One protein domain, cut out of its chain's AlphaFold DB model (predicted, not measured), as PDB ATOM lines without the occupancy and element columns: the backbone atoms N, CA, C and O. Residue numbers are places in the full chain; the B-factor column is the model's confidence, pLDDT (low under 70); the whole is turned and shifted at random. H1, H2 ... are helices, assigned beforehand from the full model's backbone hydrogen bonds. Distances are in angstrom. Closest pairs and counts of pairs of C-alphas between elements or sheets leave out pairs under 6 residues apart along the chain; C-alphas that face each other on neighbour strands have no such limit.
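This is residues 16 to 56 of the 215 residues of an uncharacterized protein of Chloroflexi bacterium (UniProt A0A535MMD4). A long helix, H1, and a shorter one, H2, meet at their ends in a corner, making an open L in which much of H1 sticks out as an arm, residues 16 to 29. A short tail without a named element follows H2. The printed part has 41 residues, with two named helices in the order H1, H2 and no named strand: all helix. It is loose, with a radius of gyration of the C-alphas of 12.1 A, and spans 32 by 22 by 15 A.

H1, residues 16 to 35, and H2, residues 40 to 50, touch only at the corner by their tight link, H1 with residues 33 to 34 alone. Their closest C-alphas, those of Trp 34 and Gly 40, are 4.3 A apart. The helices stand at a steep tilt of 60 degrees and run opposite ways. In H1 and H2 every O i to N i+4 pair is within hydrogen-bond range.

H1 measures 29.0 A from C-alpha 16 at (31.886, -44.761, -52.164) to C-alpha 35. H2 measures 15.5 A and ends with C-alpha 50 at (40.471, -34.037, -28.468).

The two C-alphas farthest apart, those of Pro 16 and Pro 37, are 34.3 A apart. The printed part has no cut. Residues 51 to 56 have pLDDT under 70.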
ATOM      1  N   PRO A  16      31.216 -43.982 -53.210       74.62
ATOM      2  CA  PRO A  16      31.886 -44.761 -52.164       74.62
ATOM      3  C   PRO A  16      33.405 -44.886 -52.369       74.62
ATOM      4  O   PRO A  16      34.169 -44.781 -51.415       74.62
ATOM      5  N   GLU A  17      33.855 -45.011 -53.621       74.69
ATOM      6  CA  GLU A  17      35.278 -45.038 -53.988       74.69
ATOM      7  C   GLU A  17      35.991 -43.706 -53.707       74.69
ATOM      8  O   GLU A  17      37.091 -43.689 -53.161       74.69
ATOM      9  N   GLN A  18      35.353 -42.570 -54.008       77.06
ATOM     10  CA  GLN A  18      35.901 -41.245 -53.704       77.06
ATOM     11  C   GLN A  18      35.972 -41.003 -52.193       77.06
ATOM     12  O   GLN A  18      36.911 -40.380 -51.707       77.06
ATOM     13  N   GLN A  19      35.006 -41.519 -51.430       76.88
ATOM     14  CA  GLN A  19      35.034 -41.454 -49.968       76.88
ATOM     15  C   GLN A  19      36.197 -42.278 -49.401       76.88
ATOM     16  O   GLN A  19      36.932 -41.786 -48.548       76.88
ATOM     17  N   GLN A  20      36.420 -43.489 -49.919       76.06
ATOM     18  CA  GLN A  20      37.551 -44.333 -49.520       76.06
ATOM     19  C   GLN A  20      38.896 -43.676 -49.842       76.06
ATOM     20  O   GLN A  20      39.756 -43.590 -48.967       76.06
ATOM     21  N   GLN A  21      39.057 -43.125 -51.047       77.31
ATOM     22  CA  GLN A  21      40.279 -42.417 -51.439       77.31
ATOM     23  C   GLN A  21      40.567 -41.204 -50.546       77.31
ATOM     24  O   GLN A  21      41.724 -40.953 -50.206       77.31
ATOM     25  N   ARG A  22      39.533 -40.465 -50.121       75.69
ATOM     26  CA  ARG A  22      39.693 -39.343 -49.181       75.69
ATOM     27  C   ARG A  22      40.135 -39.818 -47.801       75.69
ATOM     28  O   ARG A  22      41.103 -39.283 -47.274       75.69
ATOM     29  N   VAL A  23      39.512 -40.870 -47.266       76.19
ATOM     30  CA  VAL A  23      39.914 -41.462 -45.977       76.19
ATOM     31  C   VAL A  23      41.353 -41.987 -46.030       76.19
ATOM     32  O   VAL A  23      42.121 -41.813 -45.084       76.19
ATOM     33  N   GLU A  24      41.763 -42.610 -47.137       77.25
ATOM     34  CA  GLU A  24      43.146 -43.055 -47.327       77.25
ATOM     35  C   GLU A  24      44.135 -41.889 -47.410       77.25
ATOM     36  O   GLU A  24      45.209 -41.955 -46.807       77.25
ATOM     37  N   ALA A  25      43.786 -40.818 -48.127       77.25
ATOM     38  CA  ALA A  25      44.611 -39.619 -48.228       77.25
ATOM     39  C   ALA A  25      44.791 -38.937 -46.861       77.25
ATOM     40  O   ALA A  25      45.913 -38.601 -46.482       77.25
ATOM     41  N   GLU A  26      43.711 -38.815 -46.085       78.69
ATOM     42  CA  GLU A  26      43.733 -38.278 -44.721       78.69
ATOM     43  C   GLU A  26      44.611 -39.124 -43.791       78.69
ATOM     44  O   GLU A  26      45.428 -38.584 -43.046       78.69
ATOM     45  N   ARG A  27      44.527 -40.459 -43.881       76.44
ATOM     46  CA  ARG A  27      45.399 -41.368 -43.117       76.44
ATOM     47  C   ARG A  27      46.874 -41.208 -43.476       76.44
ATOM     48  O   ARG A  27      47.720 -41.208 -42.585       76.44
ATOM     49  N   ARG A  28      47.205 -41.073 -44.763       81.69
ATOM     50  CA  ARG A  28      48.595 -40.861 -45.206       81.69
ATOM     51  C   ARG A  28      49.143 -39.534 -44.695       81.69
ATOM     52  O   ARG A  28      50.255 -39.510 -44.178       81.69
ATOM     53  N   LEU A  29      48.355 -38.462 -44.782       84.50
ATOM     54  CA  LEU A  29      48.738 -37.153 -44.260       84.50
ATOM     55  C   LEU A  29      48.958 -37.196 -42.744       84.50
ATOM     56  O   LEU A  29      49.981 -36.717 -42.261       84.50
ATOM     57  N   ALA A  30      48.045 -37.828 -42.004       79.94
ATOM     58  CA  ALA A  30      48.181 -37.990 -40.561       79.94
ATOM     59  C   ALA A  30      49.460 -38.757 -40.183       79.94
ATOM     60  O   ALA A  30      50.160 -38.358 -39.256       79.94
ATOM     61  N   ASN A  31      49.808 -39.809 -40.931       79.38
ATOM     62  CA  ASN A  31      51.047 -40.561 -40.719       79.38
ATOM     63  C   ASN A  31      52.308 -39.731 -41.001       79.38
ATOM     64  O   ASN A  31      53.294 -39.863 -40.279       79.38
ATOM     65  N   LEU A  32      52.295 -38.882 -42.033       85.50
ATOM     66  CA  LEU A  32      53.420 -37.993 -42.336       85.50
ATOM     67  C   LEU A  32      53.621 -36.959 -41.224       85.50
ATOM     68  O   LEU A  32      54.716 -36.860 -40.679       85.50
ATOM     69  N   LEU A  33      52.549 -36.274 -40.817       83.75
ATOM     70  CA  LEU A  33      52.596 -35.260 -39.759       83.75
ATOM     71  C   LEU A  33      52.992 -35.837 -38.392       83.75
ATOM     72  O   LEU A  33      53.598 -35.140 -37.579       83.75
ATOM     73  N   TRP A  34      52.664 -37.105 -38.132       79.44
ATOM     74  CA  TRP A  34      53.010 -37.793 -36.887       79.44
ATOM     75  C   TRP A  34      54.501 -38.144 -36.767       79.44
ATOM     76  O   TRP A  34      55.055 -38.131 -35.657       79.44
ATOM     77  N   ASN A  35      55.119 -38.495 -37.899       80.00
ATOM     78  CA  ASN A  35      56.508 -38.949 -37.993       80.00
ATOM     79  C   ASN A  35      57.506 -37.810 -38.234       80.00
ATOM     80  O   ASN A  35      58.708 -38.018 -38.079       80.00
ATOM     81  N   ASP A  36      57.022 -36.623 -38.586       86.50
ATOM     82  CA  ASP A  36      57.844 -35.428 -38.724       86.50
ATOM     83  C   ASP A  36      58.358 -34.952 -37.340       86.50
ATOM     84  O   ASP A  36      57.565 -34.834 -36.391       86.50
ATOM     85  N   PRO A  37      59.675 -34.702 -37.182       75.75
ATOM     86  CA  PRO A  37      60.253 -34.188 -35.941       75.75
ATOM     87  C   PRO A  37      59.713 -32.815 -35.511       75.75
ATOM     88  O   PRO A  37      59.702 -32.546 -34.308       75.75
ATOM     89  N   GLU A  38      59.255 -31.969 -36.439       84.25
ATOM     90  CA  GLU A  38      58.763 -30.622 -36.125       84.25
ATOM     91  C   GLU A  38      57.272 -30.628 -35.754       84.25
ATOM     92  O   GLU A  38      56.889 -30.119 -34.699       84.25
ATOM     93  N   THR A  39      56.419 -31.265 -36.564       83.19
ATOM     94  CA  THR A  39      54.954 -31.217 -36.377       83.19
ATOM     95  C   THR A  39      54.403 -32.318 -35.466       83.19
ATOM     96  O   THR A  39      53.327 -32.172 -34.875       83.19
ATOM     97  N   GLY A  40      55.132 -33.425 -35.302       79.94
ATOM     98  CA  GLY A  40      54.698 -34.581 -34.515       79.94
ATOM     99  C   GLY A  40      54.388 -34.271 -33.039       79.94
ATOM    100  O   GLY A  40      53.358 -34.732 -32.529       79.94
ATOM    101  N   PRO A  41      55.220 -33.495 -32.314       82.56
ATOM    102  CA  PRO A  41      54.947 -33.116 -30.926       82.56
ATOM    103  C   PRO A  41      53.666 -32.290 -30.750       82.56
ATOM    104  O   PRO A  41      52.958 -32.465 -29.757       82.56
ATOM    105  N   GLU A  42      53.349 -31.405 -31.694       82.62
ATOM    106  CA  GLU A  42      52.146 -30.567 -31.644       82.62
ATOM    107  C   GLU A  42      50.888 -31.381 -31.929       82.62
ATOM    108  O   GLU A  42      49.914 -31.309 -31.174       82.62
ATOM    109  N   MET A  43      50.946 -32.243 -32.945       81.06
ATOM    110  CA  MET A  43      49.856 -33.153 -33.281       81.06
ATOM    111  C   MET A  43      49.500 -34.067 -32.100       81.06
ATOM    112  O   MET A  43      48.327 -34.238 -31.777       81.06
ATOM    113  N   ARG A  44      50.501 -34.580 -31.372       77.62
ATOM    114  CA  ARG A  44      50.295 -35.386 -30.153       77.62
ATOM    115  C   ARG A  44      49.556 -34.620 -29.055       77.62
ATOM    116  O   ARG A  44      48.642 -35.176 -28.452       77.62
ATOM    117  N   LYS A  45      49.912 -33.350 -28.816       81.88
ATOM    118  CA  LYS A  45      49.229 -32.492 -27.827       81.88
ATOM    119  C   LYS A  45      47.772 -32.233 -28.206       81.88
ATOM    120  O   LYS A  45      46.921 -32.142 -27.327       81.88
ATOM    121  N   LEU A  46      47.484 -32.082 -29.499       81.69
ATOM    122  CA  LEU A  46      46.122 -31.876 -29.992       81.69
ATOM    123  C   LEU A  46      45.271 -33.140 -29.844       81.69
ATOM    124  O   LEU A  46      44.154 -33.060 -29.340       81.69
ATOM    125  N   VAL A  47      45.811 -34.311 -30.197       76.69
ATOM    126  CA  VAL A  47      45.094 -35.589 -30.049       76.69
ATOM    127  C   VAL A  47      44.791 -35.895 -28.580       76.69
ATOM    128  O   VAL A  47      43.689 -36.330 -28.266       76.69
ATOM    129  N   GLU A  48      45.713 -35.600 -27.664       73.38
ATOM    130  CA  GLU A  48      45.502 -35.779 -26.221       73.38
ATOM    131  C   GLU A  48      44.367 -34.896 -25.667       73.38
ATOM    132  O   GLU A  48      43.647 -35.317 -24.765       73.38
ATOM    133  N   LYS A  49      44.155 -33.705 -26.245       79.56
ATOM    134  CA  LYS A  49      43.044 -32.807 -25.888       79.56
ATOM    135  C   LYS A  49      41.702 -33.245 -26.474       79.56
ATOM    136  O   LYS A  49      40.680 -33.083 -25.819       79.56
ATOM    137  N   VAL A  50      41.701 -33.734 -27.714       77.94
ATOM    138  CA  VAL A  50      40.471 -34.037 -28.468       77.94
ATOM    139  C   VAL A  50      39.961 -35.451 -28.187       77.94
ATOM    140  O   VAL A  50      38.757 -35.661 -28.092       77.94
ATOM    141  N   ALA A  51      40.861 -36.423 -28.040       67.81
ATOM    142  CA  ALA A  51      40.524 -37.828 -27.846       67.81
ATOM    143  C   ALA A  51      41.506 -38.499 -26.863       67.81
ATOM    144  O   ALA A  51      42.346 -39.314 -27.278       67.81
ATOM    145  N   PRO A  52      41.419 -38.179 -25.557       60.97
ATOM    146  CA  PRO A  52      42.261 -38.801 -24.540       60.97
ATOM    147  C   PRO A  52      42.040 -40.324 -24.526       60.97
ATOM    148  O   PRO A  52      40.909 -40.799 -24.507       60.97
ATOM    149  N   GLY A  53      43.126 -41.101 -24.579       61.44
ATOM    150  CA  GLY A  53      43.082 -42.573 -24.565       61.44
ATOM    151  C   GLY A  53      42.872 -43.261 -25.922       61.44
ATOM    152  O   GLY A  53      42.958 -44.482 -25.992       61.44
ATOM    153  N   SER A  54      42.661 -42.513 -27.013       63.06
ATOM    154  CA  SER A  54      42.552 -43.075 -28.377       63.06
ATOM    155  C   SER A  54      43.889 -43.529 -28.975       63.06
ATOM    156  O   SER A  54      43.929 -44.242 -29.978       63.06
ATOM    157  N   LEU A  55      44.996 -43.116 -28.360       54.62
ATOM    158  CA  LEU A  55      46.330 -43.491 -28.783       54.62
ATOM    159  C   LEU A  55      46.792 -44.723 -27.985       54.62
ATOM    160  O   LEU A  55      46.857 -44.629 -26.757       54.62
ATOM    161  N   PRO A  56      47.288 -45.799 -28.627       58.59
ATOM    162  CA  PRO A  56      48.118 -46.831 -27.978       58.59
ATOM    163  C   PRO A  56      49.499 -46.282 -27.521       58.59
ATOM    164  O   PRO A  56      50.512 -46.973 -27.477       58.59
TER     165      PRO A  56